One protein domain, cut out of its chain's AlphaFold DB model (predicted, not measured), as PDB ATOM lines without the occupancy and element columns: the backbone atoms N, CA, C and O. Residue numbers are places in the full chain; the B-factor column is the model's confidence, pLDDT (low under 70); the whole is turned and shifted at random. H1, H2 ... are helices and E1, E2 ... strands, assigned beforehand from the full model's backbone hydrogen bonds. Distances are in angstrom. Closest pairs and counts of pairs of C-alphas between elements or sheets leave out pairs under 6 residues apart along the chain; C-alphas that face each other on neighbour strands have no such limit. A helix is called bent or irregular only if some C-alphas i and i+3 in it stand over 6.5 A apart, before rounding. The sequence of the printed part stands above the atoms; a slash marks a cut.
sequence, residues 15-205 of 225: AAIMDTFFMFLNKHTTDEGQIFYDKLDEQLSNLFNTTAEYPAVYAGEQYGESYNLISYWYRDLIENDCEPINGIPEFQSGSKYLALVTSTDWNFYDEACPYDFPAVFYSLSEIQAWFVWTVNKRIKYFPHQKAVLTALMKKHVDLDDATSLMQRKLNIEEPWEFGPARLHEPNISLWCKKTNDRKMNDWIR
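AT A GLANCE: This is residues 15 to 205 of the 225 residues of an uncharacterized protein of Chitinophagaceae bacterium (UniProt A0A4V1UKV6). A small four-stranded antiparallel sheet sits beside a cluster of helices, and H1 joins the two, crossing one face of the sheet with residues 15 to 24 and then packing on H2 and H3. H3 is the middle of the cluster H1 to H5; beyond H5 a loose strand-free stretch leads to two short helices, H6 and H7, of which H7 returns to H5, and residues 78 to 83 stick out. The 191 printed residues have seven named helices and four named strands, in the order H1 H2 E1 E2 E3 E4 H3 H4 H5 H6 H7, class mixed. The whole is compact, with a radius of gyration of the C-alphas of 17.0 A and spans of 49 by 34 by 33 A.

IN THESE COORDINATES: Find C-alpha 15 at (-8.918, -13.696, 1.445); from there H1 runs 20.4 A to residue 28. H2 holds residues 37 to 48, 16.4 A. Next look for E1 at 57 to 59, E2 at 68 to 73, 16.7 A, E3 at 97 to 102, 15.5 A, and E4 at 120 to 122. H3 starts at C-alpha 124, (-20.703, -20.548, -9.932), and runs 26.1 A to residue 141. H4, 143 to 156, 20.5 A, is irregular: C-alphas 144 and 147 are 7.3 A apart. H5 is 159 to 170, 16.4 A, H6 188 to 194, and H7 198 to 205, ending at C-alpha 205, (-1.436, -24.178, -5.089).

HOW THE PARTS SIT: The sheet E1 E2 E3 E4 is a meander, each strand the antiparallel neighbour of the one before. Look at N 57 and O 71, 2.9 A, N 70 and O 100, 2.9 A, and N 97 and O 122, 2.8 A, within hydrogen-bond range. H1 and H3 on one face make two layers; H1, at a height of 8.1 A, runs across the strands. The hub H3 touches H1 at Phe 22 and Thr 134, C-alphas 6.4 A apart, at a steep tilt of 62 degrees. H3 and H4 form a helical hairpin, closest C-alphas Ile 139 and Lys 146, 5.3 A. H3 and H5 are about perpendicular, 84 degrees, closest C-alphas Ala 129 and Ala 162, 4.3 A. H2 touches H1 at His 28 and Leu 40, C-alphas 5.9 A apart. H7 touches H5 at Leu 170 and Asn 201, C-alphas 6.0 A apart; H6 touches no helix. Every O i to N i+4 pair is within range in H2, H3, H5, H6 and H7, against 9 of 10 in H1 and 7 of 10 in H4.

THE WHOLE: The C-alphas farthest apart, Cys 82 and His 144, are 51.8 A apart. The printed part has no cut; the links E2 to E3, E3 to E4 and H5 to H6 are long. Mean pLDDT of the printed part is 73.1, with 62 residues under 70, among them 75 to 92, 102 to 118 and 177 to 189.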
ATOM      1  N   ALA A  15      -8.832 -13.446  -0.001       78.81
ATOM      2  CA  ALA A  15      -8.918 -13.696   1.445       78.81
ATOM      3  C   ALA A  15     -10.376 -13.811   1.917       78.81
ATOM      4  O   ALA A  15     -10.763 -14.817   2.507       78.81
ATOM      5  N   ALA A  16     -11.217 -12.853   1.505       78.19
ATOM      6  CA  ALA A  16     -12.635 -12.819   1.847       78.19
ATOM      7  C   ALA A  16     -13.359 -14.144   1.553       78.19
ATOM      8  O   ALA A  16     -14.090 -14.647   2.401       78.19
ATOM      9  N   ILE A  17     -13.154 -14.737   0.367       84.88
ATOM     10  CA  ILE A  17     -13.842 -15.987   0.006       84.88
ATOM     11  C   ILE A  17     -13.232 -17.209   0.703       84.88
ATOM     12  O   ILE A  17     -13.963 -18.126   1.084       84.88
ATOM     13  N   MET A  18     -11.912 -17.218   0.912       85.19
ATOM     14  CA  MET A  18     -11.235 -18.295   1.637       85.19
ATOM     15  C   MET A  18     -11.756 -18.383   3.073       85.19
ATOM     16  O   MET A  18     -12.188 -19.453   3.509       85.19
ATOM     17  N   ASP A  19     -11.768 -17.258   3.785       79.94
ATOM     18  CA  ASP A  19     -12.161 -17.195   5.192       79.94
ATOM     19  C   ASP A  19     -13.643 -17.500   5.381       79.94
ATOM     20  O   ASP A  19     -14.014 -18.299   6.245       79.94
ATOM     21  N   THR A  20     -14.486 -16.976   4.492       81.62
ATOM     22  CA  THR A  20     -15.895 -17.349   4.389       81.62
ATOM     23  C   THR A  20     -16.084 -18.865   4.352       81.62
ATOM     24  O   THR A  20     -16.859 -19.406   5.146       81.62
ATOM     25  N   PHE A  21     -15.386 -19.585   3.466       87.00
ATOM     26  CA  PHE A  21     -15.570 -21.034   3.359       87.00
ATOM     27  C   PHE A  21     -14.934 -21.820   4.499       87.00
ATOM     28  O   PHE A  21     -15.490 -22.845   4.904       87.00
ATOM     29  N   PHE A  22     -13.822 -21.356   5.069       84.12
ATOM     30  CA  PHE A  22     -13.290 -21.968   6.287       84.12
ATOM     31  C   PHE A  22     -14.281 -21.847   7.443       84.12
ATOM     32  O   PHE A  22     -14.568 -22.842   8.113       84.12
ATOM     33  N   MET A  23     -14.866 -20.666   7.640       79.12
ATOM     34  CA  MET A  23     -15.876 -20.439   8.671       79.12
ATOM     35  C   MET A  23     -17.154 -21.233   8.413       79.12
ATOM     36  O   MET A  23     -17.708 -21.817   9.344       79.12
ATOM     37  N   PHE A  24     -17.595 -21.304   7.157       83.12
ATOM     38  CA  PHE A  24     -18.705 -22.157   6.749       83.12
ATOM     39  C   PHE A  24     -18.467 -23.613   7.164       83.12
ATOM     40  O   PHE A  24     -19.297 -24.197   7.856       83.12
ATOM     41  N   LEU A  25     -17.306 -24.191   6.830       85.31
ATOM     42  CA  LEU A  25     -16.986 -25.561   7.234       85.31
ATOM     43  C   LEU A  25     -16.905 -25.703   8.760       85.31
ATOM     44  O   LEU A  25     -17.489 -26.640   9.300       85.31
ATOM     45  N   ASN A  26     -16.260 -24.770   9.467       82.75
ATOM     46  CA  ASN A  26     -16.135 -24.793  10.932       82.75
ATOM     47  C   ASN A  26     -17.493 -24.802  11.655       82.75
ATOM     48  O   ASN A  26     -17.628 -25.442  12.691       82.75
ATOM     49  N   LYS A  27     -18.527 -24.152  11.104       81.12
ATOM     50  CA  LYS A  27     -19.890 -24.190  11.673       81.12
ATOM     51  C   LYS A  27     -20.543 -25.573  11.591       81.12
ATOM     52  O   LYS A  27     -21.501 -25.849  12.312       81.12
ATOM     53  N   HIS A  28     -20.051 -26.436  10.707       84.56
ATOM     54  CA  HIS A  28     -20.686 -27.707  10.366       84.56
ATOM     55  C   HIS A  28     -19.796 -28.931  10.593       84.56
ATOM     56  O   HIS A  28     -20.220 -30.060  10.336       84.56
ATOM     57  N   THR A  29     -18.588 -28.723  11.104       82.81
ATOM     58  CA  THR A  29     -17.617 -29.780  11.367       82.81
ATOM     59  C   THR A  29     -16.778 -29.423  12.591       82.81
ATOM     60  O   THR A  29     -16.438 -28.260  12.790       82.81
ATOM     61  N   THR A  30     -16.439 -30.413  13.412       78.62
ATOM     62  CA  THR A  30     -15.570 -30.241  14.585       78.62
ATOM     63  C   THR A  30     -14.194 -30.838  14.328       78.62
ATOM     64  O   THR A  30     -14.031 -31.697  13.460       78.62
ATOM     65  N   ASP A  31     -13.199 -30.414  15.098       71.62
ATOM     66  CA  ASP A  31     -11.836 -30.959  15.024       71.62
ATOM     67  C   ASP A  31     -11.783 -32.430  15.479       71.62
ATOM     68  O   ASP A  31     -10.968 -33.218  15.001       71.62
ATOM     69  N   GLU A  32     -12.724 -32.821  16.342       73.56
ATOM     70  CA  GLU A  32     -12.932 -34.182  16.853       73.56
ATOM     71  C   GLU A  32     -13.640 -35.107  15.844       73.56
ATOM     72  O   GLU A  32     -13.863 -36.286  16.121       73.56
ATOM     73  N   GLY A  33     -13.995 -34.592  14.661       67.19
ATOM     74  CA  GLY A  33     -14.531 -35.392  13.560       67.19
ATOM     75  C   GLY A  33     -16.047 -35.496  13.495       67.19
ATOM     76  O   GLY A  33     -16.565 -36.214  12.637       67.19
ATOM     77  N   GLN A  34     -16.777 -34.771  14.343       79.62
ATOM     78  CA  GLN A  34     -18.223 -34.668  14.203       79.62
ATOM     79  C   GLN A  34     -18.549 -33.797  12.989       79.62
ATOM     80  O   GLN A  34     -18.108 -32.656  12.888       79.62
ATOM     81  N   ILE A  35     -19.341 -34.335  12.065       81.75
ATOM     82  CA  ILE A  35     -19.824 -33.625  10.880       81.75
ATOM     83  C   ILE A  35     -21.344 -33.575  10.966       81.75
ATOM     84  O   ILE A  35     -22.003 -34.614  11.039       81.75
ATOM     85  N   PHE A  36     -21.916 -32.373  10.937       86.31
ATOM     86  CA  PHE A  36     -23.363 -32.174  10.885       86.31
ATOM     87  C   PHE A  36     -23.850 -32.352   9.442       86.31
ATOM     88  O   PHE A  36     -24.213 -31.380   8.784       86.31
ATOM     89  N   TYR A  37     -23.802 -33.595   8.952       86.12
ATOM     90  CA  TYR A  37     -23.943 -33.927   7.531       86.12
ATOM     91  C   TYR A  37     -25.191 -33.317   6.887       86.12
ATOM     92  O   TYR A  37     -25.055 -32.557   5.935       86.12
ATOM     93  N   ASP A  38     -26.380 -33.575   7.440       88.38
ATOM     94  CA  ASP A  38     -27.643 -33.110   6.849       88.38
ATOM     95  C   ASP A  38     -27.717 -31.578   6.770       88.38
ATOM     96  O   ASP A  38     -28.153 -31.022   5.765       88.38
ATOM     97  N   LYS A  39     -27.218 -30.882   7.803       88.50
ATOM     98  CA  LYS A  39     -27.165 -29.413   7.813       88.50
ATOM     99  C   LYS A  39     -26.177 -28.888   6.779       88.50
ATOM    100  O   LYS A  39     -26.487 -27.942   6.071       88.50
ATOM    101  N   LEU A  40     -24.988 -29.482   6.693       88.12
ATOM    102  CA  LEU A  40     -23.981 -29.066   5.719       88.12
ATOM    103  C   LEU A  40     -24.479 -29.292   4.285       88.12
ATOM    104  O   LEU A  40     -24.303 -28.431   3.432       88.12
ATOM    105  N   ASP A  41     -25.137 -30.421   4.036       90.62
ATOM    106  CA  ASP A  41     -25.741 -30.773   2.753       90.62
ATOM    107  C   ASP A  41     -26.850 -29.798   2.328       90.62
ATOM    108  O   ASP A  41     -26.865 -29.327   1.188       90.62
ATOM    109  N   GLU A  42     -27.741 -29.434   3.251       89.81
ATOM    110  CA  GLU A  42     -28.769 -28.412   3.031       89.81
ATOM    111  C   GLU A  42     -28.145 -27.045   2.714       89.81
ATOM    112  O   GLU A  42     -28.515 -26.394   1.736       89.81
ATOM    113  N   GLN A  43     -27.158 -26.615   3.504       87.25
ATOM    114  CA  GLN A  43     -26.510 -25.320   3.308       87.25
ATOM    115  C   GLN A  43     -25.729 -25.251   1.989       87.25
ATOM    116  O   GLN A  43     -25.753 -24.216   1.326       87.25
ATOM    117  N   LEU A  44     -25.092 -26.346   1.563       89.31
ATOM    118  CA  LEU A  44     -24.450 -26.430   0.248       89.31
ATOM    119  C   LEU A  44     -25.464 -26.392  -0.894       89.31
ATOM    120  O   LEU A  44     -25.243 -25.684  -1.876       89.31
ATOM    121  N   SER A  45     -26.598 -27.082  -0.736       89.56
ATOM    122  CA  SER A  45     -27.701 -27.020  -1.702       89.56
ATOM    123  C   SER A  45     -28.186 -25.580  -1.888       89.56
ATOM    124  O   SER A  45     -28.403 -25.145  -3.014       89.56
ATOM    125  N   ASN A  46     -28.305 -24.821  -0.796       87.25
ATOM    126  CA  ASN A  46     -28.707 -23.415  -0.839       87.25
ATOM    127  C   ASN A  46     -27.621 -22.513  -1.440       87.25
ATOM    128  O   ASN A  46     -27.935 -21.642  -2.246       87.25
ATOM    129  N   LEU A  47     -26.351 -22.728  -1.083       87.75
ATOM    130  CA  LEU A  47     -25.220 -21.948  -1.592       87.75
ATOM    131  C   LEU A  47     -25.071 -22.070  -3.112       87.75
ATOM    132  O   LEU A  47     -24.871 -21.066  -3.793       87.75
ATOM    133  N   PHE A  48     -25.169 -23.287  -3.649       89.81
ATOM    134  CA  PHE A  48     -25.005 -23.535  -5.085       89.81
ATOM    135  C   PHE A  48     -26.306 -23.388  -5.883       89.81
ATOM    136  O   PHE A  48     -26.286 -23.477  -7.111       89.81
ATOM    137  N   ASN A  49     -27.426 -23.109  -5.215       86.50
ATOM    138  CA  ASN A  49     -28.664 -22.720  -5.869       86.50
ATOM    139  C   ASN A  49     -28.667 -21.209  -6.138       86.50
ATOM    140  O   ASN A  49     -29.029 -20.403  -5.280       86.50
ATOM    141  N   THR A  50     -28.309 -20.821  -7.361       79.62
ATOM    142  CA  THR A  50     -28.239 -19.411  -7.778       79.62
ATOM    143  C   THR A  50     -29.594 -18.695  -7.764       79.62
ATOM    144  O   THR A  50     -29.631 -17.467  -7.755       79.62
ATOM    145  N   THR A  51     -30.709 -19.436  -7.731       75.19
ATOM    146  CA  THR A  51     -32.061 -18.867  -7.638       75.19
ATOM    147  C   THR A  51     -32.556 -18.740  -6.197       75.19
ATOM    148  O   THR A  51     -33.662 -18.246  -5.979       75.19
ATOM    149  N   ALA A  52     -31.797 -19.224  -5.208       71.31
ATOM    150  CA  ALA A  52     -32.183 -19.151  -3.805       71.31
ATOM    151  C   ALA A  52     -32.178 -17.708  -3.283       71.31
ATOM    152  O   ALA A  52     -31.480 -16.820  -3.786       71.31
ATOM    153  N   GLU A  53     -32.963 -17.474  -2.232       63.59
ATOM    154  CA  GLU A  53     -32.965 -16.185  -1.561       63.59
ATOM    155  C   GLU A  53     -31.768 -16.001  -0.653       63.59
ATOM    156  O   GLU A  53     -31.689 -16.603   0.411       63.59
ATOM    157  N   TYR A  54     -30.856 -15.127  -1.092       62.62
ATOM    158  CA  TYR A  54     -29.803 -14.554  -0.264       62.62
ATOM    159  C   TYR A  54     -28.974 -15.613   0.493       62.62
ATOM    160  O   TYR A  54     -28.870 -15.526   1.719       62.62
ATOM    161  N   PRO A  55     -28.373 -16.622  -0.184       67.38
ATOM    162  CA  PRO A  55     -27.474 -17.564   0.475       67.38
ATOM    163  C   PRO A  55     -26.178 -16.830   0.821       67.38
ATOM    164  O   PRO A  55     -25.188 -16.824   0.084       67.38
ATOM    165  N   ALA A  56     -26.254 -16.123   1.939       70.25
ATOM    166  CA  ALA A  56     -25.206 -15.293   2.459       70.25
ATOM    167  C   ALA A  56     -24.429 -16.073   3.511       70.25
ATOM    168  O   ALA A  56     -25.000 -16.688   4.416       70.25
ATOM    169  N   VAL A  57     -23.111 -16.030   3.401       74.19
ATOM    170  CA  VAL A  57     -22.217 -16.571   4.412       74.19
ATOM    171  C   VAL A  57     -21.626 -15.389   5.166       74.19
ATOM    172  O   VAL A  57     -20.955 -14.538   4.591       74.19
ATOM    173  N   TYR A  58     -21.934 -15.334   6.462       70.88
ATOM    174  CA  TYR A  58     -21.501 -14.271   7.365       70.88
ATOM    175  C   TYR A  58     -20.365 -14.755   8.261       70.88
ATOM    176  O   TYR A  58     -20.490 -15.766   8.974       70.88
ATOM    177  N   ALA A  59     -19.290 -13.980   8.245       65.00
ATOM    178  CA  ALA A  59     -18.053 -14.183   8.969       65.00
ATOM    179  C   ALA A  59     -17.737 -12.901   9.770       65.00
ATOM    180  O   ALA A  59     -16.961 -12.054   9.342       65.00
ATOM    181  N   GLY A  60     -18.433 -12.721  10.901       56.69
ATOM    182  CA  GLY A  60     -18.508 -11.426  11.596       56.69
ATOM    183  C   GLY A  60     -17.481 -11.168  12.705       56.69
ATOM    184  O   GLY A  60     -17.022 -10.050  12.853       56.69
ATOM    185  N   GLU A  61     -17.072 -12.170  13.488       55.06
ATOM    186  CA  GLU A  61     -16.397 -11.890  14.778       55.06
ATOM    187  C   GLU A  61     -14.859 -11.991  14.750       55.06
ATOM    188  O   GLU A  61     -14.200 -11.703  15.744       55.06
ATOM    189  N   GLN A  62     -14.258 -12.397  13.625       53.22
ATOM    190  CA  GLN A  62     -12.803 -12.619  13.536       53.22
ATOM    191  C   GLN A  62     -11.998 -11.375  13.128       53.22
ATOM    192  O   GLN A  62     -10.776 -11.380  13.268       53.22
ATOM    193  N   TYR A  63     -12.666 -10.315  12.664       55.69
ATOM    194  CA  TYR A  63     -12.036  -9.114  12.095       55.69
ATOM    195  C   TYR A  63     -12.168  -7.870  12.990       55.69
ATOM    196  O   TYR A  63     -11.826  -6.766  12.575       55.69
ATOM    197  N   GLY A  64     -12.607  -8.055  14.241       55.09
ATOM    198  CA  GLY A  64     -12.864  -6.977  15.200       55.09
ATOM    199  C   GLY A  64     -14.259  -6.363  15.057       55.09
ATOM    200  O   GLY A  64     -14.990  -6.656  14.118       55.09
ATOM    201  N   GLU A  65     -14.639  -5.498  16.003       54.62
ATOM    202  CA  GLU A  65     -15.991  -4.910  16.076       54.62
ATOM    203  C   GLU A  65     -16.360  -4.051  14.851       54.62
ATOM    204  O   GLU A  65     -17.541  -3.822  14.596       54.62
ATOM    205  N   SER A  66     -15.365  -3.607  14.079       54.75
ATOM    206  CA  SER A  66     -15.524  -2.675  12.957       54.75
ATOM    207  C   SER A  66     -15.698  -3.342  11.590       54.75
ATOM    208  O   SER A  66     -15.954  -2.632  10.623       54.75
ATOM    209  N   TYR A  67     -15.570  -4.671  11.469       62.66
ATOM    210  CA  TYR A  67     -15.603  -5.345  10.165       62.66
ATOM    211  C   TYR A  67     -16.315  -6.697  10.200       62.66
ATOM    212  O   TYR A  67     -16.067  -7.522  11.071       62.66
ATOM    213  N   ASN A  68     -17.128  -6.969   9.181       69.19
ATOM    214  CA  ASN A  68     -17.684  -8.286   8.899       69.19
ATOM    215  C   ASN A  68     -17.285  -8.724   7.494       69.19
ATOM    216  O   ASN A  68     -17.377  -7.949   6.549       69.19
ATOM    217  N   LEU A  69     -16.939  -9.993   7.322       73.38
ATOM    218  CA  LEU A  69     -16.925 -10.616   6.007       73.38
ATOM    219  C   LEU A  69     -18.327 -11.100   5.655       73.38
ATOM    220  O   LEU A  69     -18.983 -11.797   6.436       73.38
ATOM    221  N   ILE A  70     -18.774 -10.755   4.455       76.06
ATOM    222  CA  ILE A  70     -20.016 -11.263   3.891       76.06
ATOM    223  C   ILE A  70     -19.771 -11.719   2.460       76.06
ATOM    224  O   ILE A  70     -19.053 -11.079   1.688       76.06
ATOM    225  N   SER A  71     -20.407 -12.819   2.084       80.56
ATOM    226  CA  SER A  71     -20.480 -13.212   0.687       80.56
ATOM    227  C   SER A  71     -21.851 -13.751   0.315       80.56
ATOM    228  O   SER A  71     -22.468 -14.430   1.128       80.56
ATOM    229  N   TYR A  72     -22.343 -13.441  -0.884       82.88
ATOM    230  CA  TYR A  72     -23.710 -13.746  -1.316       82.88
ATOM    231  C   TYR A  72     -23.852 -13.724  -2.847       82.88
ATOM    232  O   TYR A  72     -23.071 -13.074  -3.541       82.88
ATOM    233  N   TRP A  73     -24.875 -14.398  -3.389       82.88
ATOM    234  CA  TRP A  73     -25.271 -14.205  -4.792       82.88
ATOM    235  C   TRP A  73     -25.803 -12.791  -4.987       82.88
ATOM    236  O   TRP A  73     -26.755 -12.394  -4.314       82.88
ATOM    237  N   TYR A  74     -25.186 -12.050  -5.907       74.81
ATOM    238  CA  TYR A  74     -25.555 -10.680  -6.225       74.81
ATOM    239  C   TYR A  74     -27.040 -10.612  -6.594       74.81
ATOM    240  O   TYR A  74     -27.513 -11.360  -7.453       74.81
ATOM    241  N   ARG A  75     -27.761  -9.718  -5.921       69.69
ATOM    242  CA  ARG A  75     -29.131  -9.334  -6.249       69.69
ATOM    243  C   ARG A  75     -29.113  -7.875  -6.660       69.69
ATOM    244  O   ARG A  75     -28.297  -7.124  -6.127       69.69
ATOM    245  N   ASP A  76     -29.995  -7.527  -7.592       57.28
ATOM    246  CA  ASP A  76     -30.140  -6.167  -8.106       57.28
ATOM    247  C   ASP A  76     -30.100  -5.172  -6.943       57.28
ATOM    248  O   ASP A  76     -30.842  -5.301  -5.960       57.28
ATOM    249  N   LEU A  77     -29.176  -4.219  -7.030       51.16
ATOM    250  CA  LEU A  77     -29.158  -3.082  -6.126       51.16
ATOM    251  C   LEU A  77     -30.491  -2.349  -6.286       51.16
ATOM    252  O   LEU A  77     -30.997  -2.201  -7.397       51.16
ATOM    253  N   ILE A  78     -31.091  -1.960  -5.167       43.88
ATOM    254  CA  ILE A  78     -32.401  -1.309  -5.145       43.88
ATOM    255  C   ILE A  78     -32.350  -0.084  -6.073       43.88
ATOM    256  O   ILE A  78     -31.497   0.781  -5.898       43.88
ATOM    257  N   GLU A  79     -33.292   0.004  -7.020       38.41
ATOM    258  CA  GLU A  79     -33.381   1.020  -8.093       38.41
ATOM    259  C   GLU A  79     -33.303   2.494  -7.637       38.41
ATOM    260  O   GLU A  79     -33.195   3.379  -8.477       38.41
ATOM    261  N   ASN A  80     -33.371   2.790  -6.335       38.38
ATOM    262  CA  ASN A  80     -33.301   4.156  -5.807       38.38
ATOM    263  C   ASN A  80     -31.875   4.648  -5.516       38.38
ATOM    264  O   ASN A  80     -31.705   5.833  -5.231       38.38
ATOM    265  N   ASP A  81     -30.861   3.791  -5.633       40.66
ATOM    266  CA  ASP A  81     -29.452   4.188  -5.597       40.66
ATOM    267  C   ASP A  81     -28.972   4.460  -7.035       40.66
ATOM    268  O   ASP A  81     -28.102   3.770  -7.546       40.66
ATOM    269  N   CYS A  82     -29.592   5.434  -7.724       32.47
ATOM    270  CA  CYS A  82     -29.433   5.749  -9.161       32.47
ATOM    271  C   CYS A  82     -28.021   6.177  -9.629       32.47
ATOM    272  O   CYS A  82     -27.872   6.734 -10.719       32.47
ATOM    273  N   GLU A  83     -26.984   5.924  -8.847       36.84
ATOM    274  CA  GLU A  83     -25.618   5.868  -9.344       36.84
ATOM    275  C   GLU A  83     -25.146   4.429  -9.164       36.84
ATOM    276  O   GLU A  83     -25.351   3.885  -8.081       36.84
ATOM    277  N   PRO A  84     -24.535   3.786 -10.183       37.62
ATOM    278  CA  PRO A  84     -23.991   2.448 -10.009       37.62
ATOM    279  C   PRO A  84     -23.166   2.476  -8.739       37.62
ATOM    280  O   PRO A  84     -22.194   3.235  -8.663       37.62
ATOM    281  N   ILE A  85     -23.582   1.702  -7.734       39.72
ATOM    282  CA  ILE A  85     -22.779   1.554  -6.540       39.72
ATOM    283  C   ILE A  85     -21.473   0.980  -7.071       39.72
ATOM    284  O   ILE A  85     -21.364  -0.190  -7.435       39.72
ATOM    285  N   ASN A  86     -20.465   1.844  -7.133       46.75
ATOM    286  CA  ASN A  86     -19.090   1.430  -7.051       46.75
ATOM    287  C   ASN A  86     -18.531   0.649  -8.247       46.75
ATOM    288  O   ASN A  86     -17.789  -0.317  -8.078       46.75
ATOM    289  N   GLY A  87     -18.850   1.074  -9.471       44.62
ATOM    290  CA  GLY A  87     -18.253   0.517 -10.689       44.62
ATOM    291  C   GLY A  87     -18.644  -0.932 -10.994       44.62
ATOM    292  O   GLY A  87     -18.212  -1.453 -12.020       44.62
ATOM    293  N   ILE A  88     -19.420  -1.596 -10.132       49.19
ATOM    294  CA  ILE A  88     -19.982  -2.920 -10.382       49.19
ATOM    295  C   ILE A  88     -20.924  -2.755 -11.575       49.19
ATOM    296  O   ILE A  88     -21.921  -2.040 -11.447       49.19
ATOM    297  N   PRO A  89     -20.627  -3.340 -12.750       50.25
ATOM    298  CA  PRO A  89     -21.590  -3.304 -13.832       50.25
ATOM    299  C   PRO A  89     -22.819  -4.097 -13.394       50.25
ATOM    300  O   PRO A  89     -22.699  -5.102 -12.695       50.25
ATOM    301  N   GLU A  90     -24.002  -3.644 -13.793       54.44
ATOM    302  CA  GLU A  90     -25.225  -4.388 -13.526       54.44
ATOM    303  C   GLU A  90     -25.098  -5.801 -14.099       54.44
ATOM    304  O   GLU A  90     -24.856  -6.011 -15.292       54.44
ATOM    305  N   PHE A  91     -25.244  -6.779 -13.217       64.81
ATOM    306  CA  PHE A  91     -25.326  -8.178 -13.574       64.81
ATOM    307  C   PHE A  91     -26.743  -8.656 -13.319       64.81
ATOM    308  O   PHE A  91     -27.407  -8.184 -12.400       64.81
ATOM    309  N   GLN A  92     -27.184  -9.652 -14.083       66.19
ATOM    310  CA  GLN A  92     -28.445 -10.315 -13.779       66.19
ATOM    311  C   GLN A  92     -28.377 -10.919 -12.372       66.19
ATOM    312  O   GLN A  92     -27.393 -11.586 -12.032       66.19
ATOM    313  N   SER A  93     -29.416 -10.705 -11.569       72.06
ATOM    314  CA  SER A  93     -29.570 -11.343 -10.261       72.06
ATOM    315  C   SER A  93     -29.240 -12.844 -10.315       72.06
ATOM    316  O   SER A  93     -29.679 -13.563 -11.215       72.06
ATOM    317  N   GLY A  94     -28.410 -13.309  -9.378       71.75
ATOM    318  CA  GLY A  94     -27.956 -14.701  -9.297       71.75
ATOM    319  C   GLY A  94     -26.853 -15.104 -10.287       71.75
ATOM    320  O   GLY A  94     -26.432 -16.257 -10.283       71.75
ATOM    321  N   SER A  95     -26.346 -14.197 -11.128       75.25
ATOM    322  CA  SER A  95     -25.299 -14.541 -12.112       75.25
ATOM    323  C   SER A  95     -23.869 -14.502 -11.564       75.25
ATOM    324  O   SER A  95     -22.987 -15.176 -12.100       75.25
ATOM    325  N   LYS A  96     -23.624 -13.735 -10.495       80.56
ATOM    326  CA  LYS A  96     -22.308 -13.587  -9.860       80.56
ATOM    327  C   LYS A  96     -22.420 -13.688  -8.343       80.56
ATOM    328  O   LYS A  96     -23.365 -13.173  -7.751       80.56
ATOM    329  N   TYR A  97     -21.444 -14.333  -7.717       81.94
ATOM    330  CA  TYR A  97     -21.297 -14.400  -6.269       81.94
ATOM    331  C   TYR A  97     -20.288 -13.347  -5.824       81.94
ATOM    332  O   TYR A  97     -19.188 -13.280  -6.365       81.94
ATOM    333  N   LEU A  98     -20.662 -12.518  -4.861       80.38
ATOM    334  CA  LEU A  98     -19.874 -11.399  -4.368       80.38
ATOM    335  C   LEU A  98     -19.314 -11.741  -2.987       80.38
ATOM    336  O   LEU A  98     -20.067 -12.207  -2.139       80.38
ATOM    337  N   ALA A  99     -18.024 -11.500  -2.749       80.38
ATOM    338  CA  ALA A  99     -17.409 -11.542  -1.420       80.38
ATOM    339  C   ALA A  99     -16.792 -10.179  -1.086       80.38
ATOM    340  O   ALA A  99     -16.050  -9.634  -1.905       80.38
ATOM    341  N   LEU A 100     -17.103  -9.630   0.093       74.94
ATOM    342  CA  LEU A 100     -16.680  -8.293   0.518       74.94
ATOM    343  C   LEU A 100     -16.581  -8.159   2.049       74.94
ATOM    344  O   LEU A 100     -17.110  -8.985   2.793       74.94
ATOM    345  N   VAL A 101     -15.949  -7.076   2.511       70.31
ATOM    346  CA  VAL A 101     -15.971  -6.630   3.919       70.31
ATOM    347  C   VAL A 101     -17.058  -5.586   4.116       70.31
ATOM    348  O   VAL A 101     -17.052  -4.591   3.405       70.31
ATOM    349  N   THR A 102     -17.954  -5.716   5.083       66.62
ATOM    350  CA  THR A 102     -18.810  -4.612   5.544       66.62
ATOM    351  C   THR A 102     -18.306  -4.058   6.868       66.62
ATOM    352  O   THR A 102     -17.625  -4.757   7.609       66.62
ATOM    353  N   SER A 103     -18.652  -2.813   7.182       61.16
ATOM    354  CA  SER A 103     -18.502  -2.266   8.533       61.16
ATOM    355  C   SER A 103     -19.838  -2.343   9.275       61.16
ATOM    356  O   SER A 103     -20.904  -2.261   8.658       61.16
ATOM    357  N   THR A 104     -19.786  -2.534  10.593       54.75
ATOM    358  CA  THR A 104     -20.941  -2.376  11.496       54.75
ATOM    359  C   THR A 104     -21.346  -0.908  11.638       54.75
ATOM    360  O   THR A 104     -22.525  -0.619  11.850       54.75
ATOM    361  N   ASP A 105     -20.406   0.017  11.429       54.22
ATOM    362  CA  ASP A 105     -20.677   1.432  11.224       54.22
ATOM    363  C   ASP A 105     -21.188   1.603   9.791       54.22
ATOM    364  O   ASP A 105     -20.429   1.633   8.823       54.22
ATOM    365  N   TRP A 106     -22.514   1.660   9.659       43.62
ATOM    366  CA  TRP A 106     -23.296   1.665   8.412       43.62
ATOM    367  C   TRP A 106     -22.997   2.802   7.419       43.62
ATOM    368  O   TRP A 106     -23.687   2.930   6.404       43.62
ATOM    369  N   ASN A 107     -21.956   3.602   7.639       48.66
ATOM    370  CA  ASN A 107     -21.432   4.486   6.615       48.66
ATOM    371  C   ASN A 107     -20.624   3.651   5.612       48.66
ATOM    372  O   ASN A 107     -19.400   3.710   5.545       48.66
ATOM    373  N   PHE A 108     -21.342   2.904   4.769       44.72
ATOM    374  CA  PHE A 108     -20.824   2.269   3.548       44.72
ATOM    375  C   PHE A 108     -20.033   3.255   2.660       44.72
ATOM    376  O   PHE A 108     -19.221   2.840   1.834       44.72
ATOM    377  N   TYR A 109     -20.285   4.552   2.865       46.69
ATOM    378  CA  TYR A 109     -19.727   5.706   2.175       46.69
ATOM    379  C   TYR A 109     -18.653   6.460   2.977       46.69
ATOM    380  O   TYR A 109     -18.138   7.448   2.460       46.69
ATOM    381  N   ASP A 110     -18.317   6.060   4.215       44.53
ATOM    382  CA  ASP A 110     -17.258   6.753   4.960       44.53
ATOM    383  C   ASP A 110     -15.891   6.385   4.380       44.53
ATOM    384  O   ASP A 110     -15.348   5.297   4.582       44.53
ATOM    385  N   GLU A 111     -15.329   7.354   3.666       46.84
ATOM    386  CA  GLU A 111     -14.014   7.373   3.021       46.84
ATOM    387  C   GLU A 111     -12.837   7.178   4.003       46.84
ATOM    388  O   GLU A 111     -11.675   7.144   3.597       46.84
ATOM    389  N   ALA A 112     -13.117   7.082   5.305       46.00
ATOM    390  CA  ALA A 112     -12.128   7.131   6.373       46.00
ATOM    391  C   ALA A 112     -11.505   5.772   6.738       46.00
ATOM    392  O   ALA A 112     -10.500   5.755   7.453       46.00
ATOM    393  N   CYS A 113     -12.064   4.647   6.275       43.81
ATOM    394  CA  CYS A 113     -11.585   3.320   6.672       43.81
ATOM    395  C   CYS A 113     -10.741   2.656   5.567       43.81
ATOM    396  O   CYS A 113     -11.290   2.307   4.517       43.81
ATOM    397  N   PRO A 114      -9.421   2.463   5.758       51.00
ATOM    398  CA  PRO A 114      -8.617   1.688   4.822       51.00
ATOM    399  C   PRO A 114      -9.049   0.218   4.886       51.00
ATOM    400  O   PRO A 114      -8.800  -0.462   5.874       51.00
ATOM    401  N   TYR A 115      -9.712  -0.271   3.836       56.69
ATOM    402  CA  TYR A 115     -10.011  -1.696   3.703       56.69
ATOM    403  C   TYR A 115      -8.749  -2.451   3.272       56.69
ATOM    404  O   TYR A 115      -8.083  -2.064   2.308       56.69
ATOM    405  N   ASP A 116      -8.438  -3.546   3.968       56.38
ATOM    406  CA  ASP A 116      -7.223  -4.337   3.739       56.38
ATOM    407  C   ASP A 116      -7.272  -5.187   2.450       56.38
ATOM    408  O   ASP A 116      -6.235  -5.671   1.995       56.38
ATOM    409  N   PHE A 117      -8.444  -5.366   1.823       65.50
ATOM    410  CA  PHE A 117      -8.627  -6.199   0.624       65.50
ATOM    411  C   PHE A 117      -9.878  -5.807  -0.194       65.50
ATOM    412  O   PHE A 117     -10.794  -5.197   0.357       65.50
ATOM    413  N   PRO A 118      -9.922  -6.127  -1.508       67.69
ATOM    414  CA  PRO A 118     -10.993  -5.697  -2.406       67.69
ATOM    415  C   PRO A 118     -12.240  -6.585  -2.300       67.69
ATOM    416  O   PRO A 118     -12.143  -7.758  -1.928       67.69
ATOM    417  N   ALA A 119     -13.398  -6.080  -2.734       73.56
ATOM    418  CA  ALA A 119     -14.509  -6.968  -3.091       73.56
ATOM    419  C   ALA A 119     -14.225  -7.713  -4.406       73.56
ATOM    420  O   ALA A 119     -13.605  -7.177  -5.327       73.56
ATOM    421  N   VAL A 120     -14.684  -8.962  -4.499       76.44
ATOM    422  CA  VAL A 120     -14.414  -9.834  -5.652       76.44
ATOM    423  C   VAL A 120     -15.672 -10.577  -6.081       76.44
ATOM    424  O   VAL A 120     -16.440 -11.052  -5.239       76.44
ATOM    425  N   PHE A 121     -15.850 -10.705  -7.397       79.56
ATOM    426  CA  PHE A 121     -16.894 -11.524  -8.000       79.56
ATOM    427  C   PHE A 121     -16.365 -12.887  -8.406       79.56
ATOM    428  O   PHE A 121     -15.230 -13.024  -8.852       79.56
ATOM    429  N   TYR A 122     -17.244 -13.872  -8.312       83.94
ATOM    430  CA  TYR A 122     -16.981 -15.234  -8.728       83.94
ATOM    431  C   TYR A 122     -18.170 -15.762  -9.530       83.94
ATOM    432  O   TYR A 122     -19.332 -15.462  -9.237       83.94
ATOM    433  N   SER A 123     -17.893 -16.556 -10.554       85.88
ATOM    434  CA  SER A 123     -18.895 -17.404 -11.193       85.88
ATOM    435  C   SER A 123     -19.280 -18.579 -10.281       85.88
ATOM    436  O   SER A 123     -18.613 -18.868  -9.285       85.88
ATOM    437  N   LEU A 124     -20.335 -19.317 -10.645       88.75
ATOM    438  CA  LEU A 124     -20.703 -20.548  -9.932       88.75
ATOM    439  C   LEU A 124     -19.554 -21.560  -9.927       88.75
ATOM    440  O   LEU A 124     -19.248 -22.125  -8.880       88.75
ATOM    441  N   SER A 125     -18.888 -21.749 -11.068       90.50
ATOM    442  CA  SER A 125     -17.775 -22.692 -11.174       90.50
ATOM    443  C   SER A 125     -16.575 -22.265 -10.327       90.50
ATOM    444  O   SER A 125     -15.942 -23.111  -9.701       90.50
ATOM    445  N   GLU A 126     -16.290 -20.964 -10.227       90.88
ATOM    446  CA  GLU A 126     -15.232 -20.444  -9.353       90.88
ATOM    447  C   GLU A 126     -15.568 -20.648  -7.871       90.88
ATOM    448  O   GLU A 126     -14.700 -21.042  -7.096       90.88
ATOM    449  N   ILE A 127     -16.827 -20.456  -7.469       91.00
ATOM    450  CA  ILE A 127     -17.282 -20.728  -6.097       91.00
ATOM    451  C   ILE A 127     -17.201 -22.213  -5.753       91.00
ATOM    452  O   ILE A 127     -16.712 -22.574  -4.681       91.00
ATOM    453  N   GLN A 128     -17.607 -23.084  -6.670       92.19
ATOM    454  CA  GLN A 128     -17.442 -24.525  -6.516       92.19
ATOM    455  C   GLN A 128     -15.958 -24.912  -6.394       92.19
ATOM    456  O   GLN A 128     -15.598 -25.697  -5.516       92.19
ATOM    457  N   ALA A 129     -15.081 -24.313  -7.206       92.06
ATOM    458  CA  ALA A 129     -13.634 -24.518  -7.143       92.06
ATOM    459  C   ALA A 129     -13.021 -24.048  -5.813       92.06
ATOM    460  O   ALA A 129     -12.232 -24.778  -5.210       92.06
ATOM    461  N   TRP A 130     -13.415 -22.872  -5.315       91.56
ATOM    462  CA  TRP A 130     -13.004 -22.375  -4.000       91.56
ATOM    463  C   TRP A 130     -13.464 -23.288  -2.871       91.56
ATOM    464  O   TRP A 130     -12.676 -23.601  -1.981       91.56
ATOM    465  N   PHE A 131     -14.701 -23.778  -2.923       91.25
ATOM    466  CA  PHE A 131     -15.203 -24.700  -1.913       91.25
ATOM    467  C   PHE A 131     -14.426 -26.026  -1.903       91.25
ATOM    468  O   PHE A 131     -14.002 -26.482  -0.838       91.25
ATOM    469  N   VAL A 132     -14.171 -26.618  -3.077       91.62
ATOM    470  CA  VAL A 132     -13.346 -27.835  -3.208       91.62
ATOM    471  C   VAL A 132     -11.940 -27.607  -2.654       91.62
ATOM    472  O   VAL A 132     -11.425 -28.443  -1.907       91.62
ATOM    473  N   TRP A 133     -11.330 -26.460  -2.958       91.31
ATOM    474  CA  TRP A 133     -10.036 -26.080  -2.396       91.31
ATOM    475  C   TRP A 133     -10.070 -26.028  -0.860       91.31
ATOM    476  O   TRP A 133      -9.225 -26.653  -0.210       91.31
ATOM    477  N   THR A 134     -11.075 -25.376  -0.268       88.81
ATOM    478  CA  THR A 134     -11.210 -25.251   1.192       88.81
ATOM    479  C   THR A 134     -11.407 -26.614   1.853       88.81
ATOM    480  O   THR A 134     -10.771 -26.916   2.866       88.81
ATOM    481  N   VAL A 135     -12.241 -27.482   1.273       89.19
ATOM    482  CA  VAL A 135     -12.446 -28.839   1.792       89.19
ATOM    483  C   VAL A 135     -11.161 -29.660   1.709       89.19
ATOM    484  O   VAL A 135     -10.826 -30.343   2.674       89.19
ATOM    485  N   ASN A 136     -10.400 -29.571   0.618       87.06
ATOM    486  CA  ASN A 136      -9.116 -30.264   0.502       87.06
ATOM    487  C   ASN A 136      -8.112 -29.785   1.562       87.06
ATOM    488  O   ASN A 136      -7.460 -30.613   2.203       87.06
ATOM    489  N   LYS A 137      -8.044 -28.471   1.823       84.88
ATOM    490  CA  LYS A 137      -7.255 -27.925   2.939       84.88
ATOM    491  C   LYS A 137      -7.742 -28.488   4.275       84.88
ATOM    492  O   LYS A 137      -6.923 -28.937   5.069       84.88
ATOM    493  N   ARG A 138      -9.056 -28.561   4.509       84.56
ATOM    494  CA  ARG A 138      -9.612 -29.143   5.741       84.56
ATOM    495  C   ARG A 138      -9.265 -30.622   5.904       84.56
ATOM    496  O   ARG A 138      -8.807 -31.020   6.967       84.56
ATOM    497  N   ILE A 139      -9.444 -31.431   4.862       86.19
ATOM    498  CA  ILE A 139      -9.127 -32.867   4.860       86.19
ATOM    499  C   ILE A 139      -7.660 -33.104   5.211       86.19
ATOM    500  O   ILE A 139      -7.339 -34.067   5.896       86.19
ATOM    501  N   LYS A 140      -6.762 -32.232   4.761       81.94
ATOM    502  CA  LYS A 140      -5.348 -32.330   5.103       81.94
ATOM    503  C   LYS A 140      -5.094 -32.162   6.604       81.94
ATOM    504  O   LYS A 140      -4.325 -32.936   7.166       81.94
ATOM    505  N   TYR A 141      -5.747 -31.192   7.247       80.12
ATOM    506  CA  TYR A 141      -5.640 -30.992   8.698       80.12
ATOM    507  C   TYR A 141      -6.415 -32.052   9.494       80.12
ATOM    508  O   TYR A 141      -5.992 -32.443  10.578       80.12
ATOM    509  N   PHE A 142      -7.500 -32.586   8.923       84.06
ATOM    510  CA  PHE A 142      -8.365 -33.589   9.549       84.06
ATOM    511  C   PHE A 142      -8.607 -34.801   8.624       84.06
ATOM    512  O   PHE A 142      -9.721 -34.995   8.125       84.06
ATOM    513  N   PRO A 143      -7.602 -35.676   8.404       85.19
ATOM    514  CA  PRO A 143      -7.687 -36.762   7.414       85.19
ATOM    515  C   PRO A 143      -8.815 -37.763   7.656       85.19
ATOM    516  O   PRO A 143      -9.334 -38.361   6.713       85.19
ATOM    517  N   HIS A 144      -9.239 -37.925   8.910       83.19
ATOM    518  CA  HIS A 144     -10.358 -38.788   9.280       83.19
ATOM    519  C   HIS A 144     -11.700 -38.318   8.674       83.19
ATOM    520  O   HIS A 144     -12.595 -39.133   8.469       83.19
ATOM    521  N   GLN A 145     -11.826 -37.035   8.309       84.12
ATOM    522  CA  GLN A 145     -13.025 -36.462   7.678       84.12
ATOM    523  C   GLN A 145     -13.082 -36.709   6.164       84.12
ATOM    524  O   GLN A 145     -14.115 -36.459   5.537       84.12
ATOM    525  N   LYS A 146     -11.996 -37.223   5.559       87.75
ATOM    526  CA  LYS A 146     -11.838 -37.352   4.102       87.75
ATOM    527  C   LYS A 146     -13.013 -38.045   3.433       87.75
ATOM    528  O   LYS A 146     -13.526 -37.530   2.445       87.75
ATOM    529  N   ALA A 147     -13.425 -39.203   3.946       85.62
ATOM    530  CA  ALA A 147     -14.462 -40.011   3.311       85.62
ATOM    531  C   ALA A 147     -15.798 -39.255   3.232       85.62
ATOM    532  O   ALA A 147     -16.394 -39.171   2.159       85.62
ATOM    533  N   VAL A 148     -16.221 -38.650   4.346       86.25
ATOM    534  CA  VAL A 148     -17.495 -37.929   4.447       86.25
ATOM    535  C   VAL A 148     -17.470 -36.645   3.623       86.25
ATOM    536  O   VAL A 148     -18.367 -36.424   2.815       86.25
ATOM    537  N   LEU A 149     -16.423 -35.827   3.765       88.06
ATOM    538  CA  LEU A 149     -16.313 -34.567   3.029       88.06
ATOM    539  C   LEU A 149     -16.174 -34.794   1.518       88.06
ATOM    540  O   LEU A 149     -16.782 -34.073   0.735       88.06
ATOM    541  N   THR A 150     -15.452 -35.836   1.094       88.06
ATOM    542  CA  THR A 150     -15.360 -36.198  -0.331       88.06
ATOM    543  C   THR A 150     -16.709 -36.649  -0.882       88.06
ATOM    544  O   THR A 150     -17.078 -36.245  -1.982       88.06
ATOM    545  N   ALA A 151     -17.450 -37.481  -0.143       86.25
ATOM    546  CA  ALA A 151     -18.778 -37.924  -0.561       86.25
ATOM    547  C   ALA A 151     -19.744 -36.739  -0.703       86.25
ATOM    548  O   ALA A 151     -20.470 -36.655  -1.691       86.25
ATOM    549  N   LEU A 152     -19.692 -35.802   0.245       87.19
ATOM    550  CA  LEU A 152     -20.524 -34.609   0.226       87.19
ATOM    551  C   LEU A 152     -20.179 -33.682  -0.943       87.19
ATOM    552  O   LEU A 152     -21.078 -33.255  -1.659       87.19
ATOM    553  N   MET A 153     -18.893 -33.413  -1.193       89.50
ATOM    554  CA  MET A 153     -18.498 -32.582  -2.336       89.50
ATOM    555  C   MET A 153     -18.971 -33.178  -3.665       89.50
ATOM    556  O   MET A 153     -19.540 -32.456  -4.475       89.50
ATOM    557  N   LYS A 154     -18.812 -34.496  -3.865       89.19
ATOM    558  CA  LYS A 154     -19.235 -35.187  -5.099       89.19
ATOM    559  C   LYS A 154     -20.733 -35.088  -5.384       89.19
ATOM    560  O   LYS A 154     -21.143 -35.316  -6.516       89.19
ATOM    561  N   LYS A 155     -21.554 -34.795  -4.371       91.75
ATOM    562  CA  LYS A 155     -22.994 -34.583  -4.542       91.75
ATOM    563  C   LYS A 155     -23.313 -33.221  -5.169       91.75
ATOM    564  O   LYS A 155     -24.320 -33.100  -5.857       91.75
ATOM    565  N   HIS A 156     -22.471 -32.219  -4.924       91.12
ATOM    566  CA  HIS A 156     -22.743 -30.813  -5.244       91.12
ATOM    567  C   HIS A 156     -21.849 -30.243  -6.344       91.12
ATOM    568  O   HIS A 156     -22.201 -29.247  -6.972       91.12
ATOM    569  N   VAL A 157     -20.676 -30.841  -6.550       92.00
ATOM    570  CA  VAL A 157     -19.614 -30.299  -7.394       92.00
ATOM    571  C   VAL A 157     -18.956 -31.417  -8.196       92.00
ATOM    572  O   VAL A 157     -18.613 -32.467  -7.647       92.00
ATOM    573  N   ASP A 158     -18.722 -31.161  -9.485       91.88
ATOM    574  CA  ASP A 158     -17.787 -31.957 -10.278       91.88
ATOM    575  C   ASP A 158     -16.354 -31.648  -9.816       91.88
ATOM    576  O   ASP A 158     -15.826 -30.552 -10.025       91.88
ATOM    577  N   LEU A 159     -15.749 -32.603  -9.107       88.25
ATOM    578  CA  LEU A 159     -14.442 -32.418  -8.479       88.25
ATOM    579  C   LEU A 159     -13.315 -32.221  -9.491       88.25
ATOM    580  O   LEU A 159     -12.369 -31.487  -9.191       88.25
ATOM    581  N   ASP A 160     -13.394 -32.884 -10.642       86.44
ATOM    582  CA  ASP A 160     -12.328 -32.857 -11.639       86.44
ATOM    583  C   ASP A 160     -12.338 -31.500 -12.347       86.44
ATOM    584  O   ASP A 160     -11.299 -30.836 -12.425       86.44
ATOM    585  N   ASP A 161     -13.522 -31.023 -12.738       89.25
ATOM    586  CA  ASP A 161     -13.697 -29.702 -13.343       89.25
ATOM    587  C   ASP A 161     -13.312 -28.574 -12.378       89.25
ATOM    588  O   ASP A 161     -12.569 -27.660 -12.749       89.25
ATOM    589  N   ALA A 162     -13.756 -28.651 -11.120       90.06
ATOM    590  CA  ALA A 162     -13.449 -27.660 -10.090       90.06
ATOM    591  C   ALA A 162     -11.943 -27.590  -9.783       90.06
ATOM    592  O   ALA A 162     -11.360 -26.504  -9.712       90.06
ATOM    593  N   THR A 163     -11.291 -28.749  -9.642       89.69
ATOM    594  CA  THR A 163      -9.843 -28.826  -9.404       89.69
ATOM    595  C   THR A 163      -9.064 -28.310 -10.614       89.69
ATOM    596  O   THR A 163      -8.125 -27.529 -10.450       89.69
ATOM    597  N   SER A 164      -9.474 -28.692 -11.829       88.94
ATOM    598  CA  SER A 164      -8.852 -28.233 -13.073       88.94
ATOM    599  C   SER A 164      -8.981 -26.718 -13.243       88.94
ATOM    600  O   SER A 164      -7.993 -26.052 -13.547       88.94
ATOM    601  N   LEU A 165     -10.165 -26.147 -12.990       90.62
ATOM    602  CA  LEU A 165     -10.389 -24.702 -13.043       90.62
ATOM    603  C   LEU A 165      -9.480 -23.955 -12.064       90.62
ATOM    604  O   LEU A 165      -8.797 -23.015 -12.467       90.62
ATOM    605  N   MET A 166      -9.421 -24.396 -10.803       89.56
ATOM    606  CA  MET A 166      -8.557 -23.775  -9.796       89.56
ATOM    607  C   MET A 166      -7.085 -23.798 -10.227       89.56
ATOM    608  O   MET A 166      -6.392 -22.788 -10.122       89.56
ATOM    609  N   GLN A 167      -6.602 -24.923 -10.763       87.19
ATOM    610  CA  GLN A 167      -5.229 -25.033 -11.264       87.19
ATOM    611  C   GLN A 167      -4.956 -24.055 -12.411       87.19
ATOM    612  O   GLN A 167      -3.972 -23.320 -12.344       87.19
ATOM    613  N   ARG A 168      -5.841 -23.979 -13.416       89.06
ATOM    614  CA  ARG A 168      -5.694 -23.033 -14.537       89.06
ATOM    615  C   ARG A 168      -5.674 -21.579 -14.063       89.06
ATOM    616  O   ARG A 168      -4.813 -20.812 -14.494       89.06
ATOM    617  N   LYS A 169      -6.569 -21.212 -13.137       87.88
ATOM    618  CA  LYS A 169      -6.643 -19.862 -12.551       87.88
ATOM    619  C   LYS A 169      -5.367 -19.505 -11.789       87.88
ATOM    620  O   LYS A 169      -4.785 -18.444 -11.999       87.88
ATOM    621  N   LEU A 170      -4.869 -20.415 -10.951       83.69
ATOM    622  CA  LEU A 170      -3.636 -20.204 -10.185       83.69
ATOM    623  C   LEU A 170      -2.374 -20.227 -11.053       83.69
ATOM    624  O   LEU A 170      -1.366 -19.628 -10.674       83.69
ATOM    625  N   ASN A 171      -2.396 -20.911 -12.196       82.69
ATOM    626  CA  ASN A 171      -1.323 -20.884 -13.190       82.69
ATOM    627  C   ASN A 171      -1.396 -19.668 -14.123       82.69
ATOM    628  O   ASN A 171      -0.497 -19.495 -14.944       82.69
ATOM    629  N   ILE A 172      -2.422 -18.819 -13.986       79.81
ATOM    630  CA  ILE A 172      -2.651 -17.645 -14.841       79.81
ATOM    631  C   ILE A 172      -2.896 -18.067 -16.310       79.81
ATOM    632  O   ILE A 172      -2.754 -17.282 -17.242       79.81
ATOM    633  N   GLU A 173      -3.290 -19.325 -16.538       86.25
ATOM    634  CA  GLU A 173      -3.745 -19.809 -17.849       86.25
ATOM    635  C   GLU A 173      -5.123 -19.229 -18.181       86.25
ATOM    636  O   GLU A 173      -5.437 -18.947 -19.336       86.25
ATOM    637  N   GLU A 174      -5.926 -19.018 -17.139       83.75
ATOM    638  CA  GLU A 174      -7.218 -18.355 -17.188       83.75
ATOM    639  C   GLU A 174      -7.194 -17.204 -16.172       83.75
ATOM    640  O   GLU A 174      -6.881 -17.440 -15.003       83.75
ATOM    641  N   PRO A 175      -7.475 -15.950 -16.566       74.81
ATOM    642  CA  PRO A 175      -7.479 -14.848 -15.617       74.81
ATOM    643  C   PRO A 175      -8.650 -14.993 -14.646       74.81
ATOM    644  O   PRO A 175      -9.733 -15.464 -14.999       74.81
ATOM    645  N   TRP A 176      -8.446 -14.544 -13.417       72.94
ATOM    646  CA  TRP A 176      -9.546 -14.263 -12.505       72.94
ATOM    647  C   TRP A 176     -10.363 -13.081 -13.036       72.94
ATOM    648  O   TRP A 176      -9.798 -12.078 -13.483       72.94
ATOM    649  N   GLU A 177     -11.687 -13.193 -12.987       63.03
ATOM    650  CA  GLU A 177     -12.575 -12.091 -13.348       63.03
ATOM    651  C   GLU A 177     -12.803 -11.203 -12.123       63.03
ATOM    652  O   GLU A 177     -13.562 -11.544 -11.221       63.03
ATOM    653  N   PHE A 178     -12.147 -10.046 -12.084       59.06
ATOM    654  CA  PHE A 178     -12.400  -9.036 -11.058       59.06
ATOM    655  C   PHE A 178     -13.473  -8.068 -11.543       59.06
ATOM    656  O   PHE A 178     -13.366  -7.523 -12.642       59.06
ATOM    657  N   GLY A 179     -14.476  -7.812 -10.710       49.94
ATOM    658  CA  GLY A 179     -15.274  -6.592 -10.808       49.94
ATOM    659  C   GLY A 179     -14.809  -5.599  -9.743       49.94
ATOM    660  O   GLY A 179     -14.213  -6.013  -8.747       49.94
ATOM    661  N   PRO A 180     -15.009  -4.295  -9.956       44.84
ATOM    662  CA  PRO A 180     -14.645  -3.288  -8.971       44.84
ATOM    663  C   PRO A 180     -15.600  -3.340  -7.775       44.84
ATOM    664  O   PRO A 180     -16.690  -3.897  -7.848       44.84
ATOM    665  N   ALA A 181     -15.141  -2.784  -6.663       46.00
ATOM    666  CA  ALA A 181     -15.680  -3.084  -5.350       46.00
ATOM    667  C   ALA A 181     -16.273  -1.865  -4.626       46.00
ATOM    668  O   ALA A 181     -17.331  -2.004  -4.015       46.00
ATOM    669  N   ARG A 182     -15.647  -0.670  -4.704       49.53
ATOM    670  CA  ARG A 182     -16.146   0.620  -4.144       49.53
ATOM    671  C   ARG A 182     -15.799   1.848  -5.002       49.53
ATOM    672  O   ARG A 182     -14.817   1.805  -5.738       49.53
ATOM    673  N   LEU A 183     -16.549   2.952  -4.834       42.53
ATOM    674  CA  LEU A 183     -16.359   4.304  -5.407       42.53
ATOM    675  C   LEU A 183     -14.944   4.847  -5.142       42.53
ATOM    676  O   LEU A 183     -14.398   5.592  -5.953       42.53
ATOM    677  N   HIS A 184     -14.340   4.419  -4.029       46.38
ATOM    678  CA  HIS A 184     -13.026   4.857  -3.549       46.38
ATOM    679  C   HIS A 184     -12.074   3.691  -3.204       46.38
ATOM    680  O   HIS A 184     -11.093   3.886  -2.491       46.38
ATOM    681  N   GLU A 185     -12.334   2.476  -3.705       49.72
ATOM    682  CA  GLU A 185     -11.497   1.298  -3.411       49.72
ATOM    683  C   GLU A 185     -10.233   1.188  -4.301       49.72
ATOM    684  O   GLU A 185     -10.123   1.826  -5.352       49.72
ATOM    685  N   PRO A 186      -9.213   0.425  -3.860       54.09
ATOM    686  CA  PRO A 186      -7.803   0.693  -4.096       54.09
ATOM    687  C   PRO A 186      -7.385   0.216  -5.483       54.09
ATOM    688  O   PRO A 186      -7.836  -0.825  -5.944       54.09
ATOM    689  N   ASN A 187      -6.472   0.967  -6.108       57.59
ATOM    690  CA  ASN A 187      -5.735   0.660  -7.339       57.59
ATOM    691  C   ASN A 187      -5.997  -0.762  -7.897       57.59
ATOM    692  O   ASN A 187      -5.295  -1.699  -7.532       57.59
ATOM    693  N   ILE A 188      -6.988  -0.944  -8.781       59.97
ATOM    694  CA  ILE A 188      -7.327  -2.254  -9.387       59.97
ATOM    695  C   ILE A 188      -6.077  -2.940  -9.955       59.97
ATOM    696  O   ILE A 188      -5.911  -4.154  -9.850       59.97
ATOM    697  N   SER A 189      -5.139  -2.158 -10.495       65.19
ATOM    698  CA  SER A 189      -3.862  -2.671 -10.987       65.19
ATOM    699  C   SER A 189      -2.984  -3.276  -9.883       65.19
ATOM    700  O   SER A 189      -2.246  -4.219 -10.159       65.19
ATOM    701  N   LEU A 190      -3.061  -2.791  -8.640       72.00
ATOM    702  CA  LEU A 190      -2.418  -3.406  -7.473       72.00
ATOM    703  C   LEU A 190      -3.008  -4.788  -7.182       72.00
ATOM    704  O   LEU A 190      -2.245  -5.734  -7.000       72.00
ATOM    705  N   TRP A 191      -4.333  -4.927  -7.167       70.94
ATOM    706  CA  TRP A 191      -4.976  -6.209  -6.871       70.94
ATOM    707  C   TRP A 191      -4.757  -7.224  -7.986       70.94
ATOM    708  O   TRP A 191      -4.304  -8.331  -7.710       70.94
ATOM    709  N   CYS A 192      -4.901  -6.813  -9.248       70.31
ATOM    710  CA  CYS A 192      -4.495  -7.627 -10.393       70.31
ATOM    711  C   CYS A 192      -3.001  -7.992 -10.352       70.31
ATOM    712  O   CYS A 192      -2.607  -9.045 -10.836       70.31
ATOM    713  N   LYS A 193      -2.124  -7.154  -9.785       72.25
ATOM    714  CA  LYS A 193      -0.715  -7.524  -9.588       72.25
ATOM    715  C   LYS A 193      -0.556  -8.565  -8.476       72.25
ATOM    716  O   LYS A 193       0.240  -9.483  -8.637       72.25
ATOM    717  N   LYS A 194      -1.303  -8.442  -7.377       74.00
ATOM    718  CA  LYS A 194      -1.260  -9.374  -6.238       74.00
ATOM    719  C   LYS A 194      -1.781 -10.770  -6.583       74.00
ATOM    720  O   LYS A 194      -1.225 -11.745  -6.098       74.00
ATOM    721  N   THR A 195      -2.756 -10.887  -7.482       72.50
ATOM    722  CA  THR A 195      -3.243 -12.191  -7.993       72.50
ATOM    723  C   THR A 195      -2.207 -12.903  -8.854       72.50
ATOM    724  O   THR A 195      -2.302 -14.102  -9.088       72.50
ATOM    725  N   ASN A 196      -1.207 -12.161  -9.327       72.44
ATOM    726  CA  ASN A 196      -0.060 -12.671 -10.059       72.44
ATOM    727  C   ASN A 196       1.172 -12.853  -9.151       72.44
ATOM    728  O   ASN A 196       2.246 -13.203  -9.646       72.44
ATOM    729  N   ASP A 197       1.054 -12.620  -7.834       76.44
ATOM    730  CA  ASP A 197       2.149 -12.864  -6.899       76.44
ATOM    731  C   ASP A 197       2.402 -14.368  -6.788       76.44
ATOM    732  O   ASP A 197       1.595 -15.146  -6.272       76.44
ATOM    733  N   ARG A 198       3.572 -14.783  -7.279       73.75
ATOM    734  CA  ARG A 198       3.960 -16.187  -7.318       73.75
ATOM    735  C   ARG A 198       4.003 -16.815  -5.928       73.75
ATOM    736  O   ARG A 198       3.553 -17.941  -5.805       73.75
ATOM    737  N   LYS A 199       4.493 -16.116  -4.899       72.88
ATOM    738  CA  LYS A 199       4.608 -16.688  -3.546       72.88
ATOM    739  C   LYS A 199       3.238 -16.955  -2.939       72.88
ATOM    740  O   LYS A 199       3.050 -17.981  -2.291       72.88
ATOM    741  N   MET A 200       2.286 -16.049  -3.153       71.50
ATOM    742  CA  MET A 200       0.940 -16.228  -2.618       71.50
ATOM    743  C   MET A 200       0.176 -17.301  -3.393       71.50
ATOM    744  O   MET A 200      -0.433 -18.180  -2.790       71.50
ATOM    745  N   ASN A 201       0.305 -17.313  -4.721       76.31
ATOM    746  CA  ASN A 201      -0.252 -18.386  -5.540       76.31
ATOM    747  C   ASN A 201       0.380 -19.741  -5.225       76.31
ATOM    748  O   ASN A 201      -0.335 -20.735  -5.226       76.31
ATOM    749  N   ASP A 202       1.680 -19.804  -4.921       76.69
ATOM    750  CA  ASP A 202       2.342 -21.038  -4.496       76.69
ATOM    751  C   ASP A 202       1.657 -21.595  -3.239       76.69
ATOM    752  O   ASP A 202       1.334 -22.772  -3.225       76.69
ATOM    753  N   TRP A 203       1.313 -20.761  -2.249       76.25
ATOM    754  CA  TRP A 203       0.580 -21.183  -1.043       76.25
ATOM    755  C   TRP A 203      -0.826 -21.737  -1.331       76.25
ATOM    756  O   TRP A 203      -1.256 -22.743  -0.746       76.25
ATOM    757  N   ILE A 204      -1.557 -21.087  -2.242       80.06
ATOM    758  CA  ILE A 204      -2.890 -21.546  -2.653       80.06
ATOM    759  C   ILE A 204      -2.761 -22.859  -3.433       80.06
ATOM    760  O   ILE A 204      -3.510 -23.798  -3.160       80.06
ATOM    761  N   ARG A 205      -1.775 -22.958  -4.337       76.75
ATOM    762  CA  ARG A 205      -1.436 -24.178  -5.089       76.75
ATOM    763  C   ARG A 205      -0.919 -25.287  -4.197       76.75
ATOM    764  O   ARG A 205      -0.985 -26.444  -4.603       76.75
TER     765      ARG A 205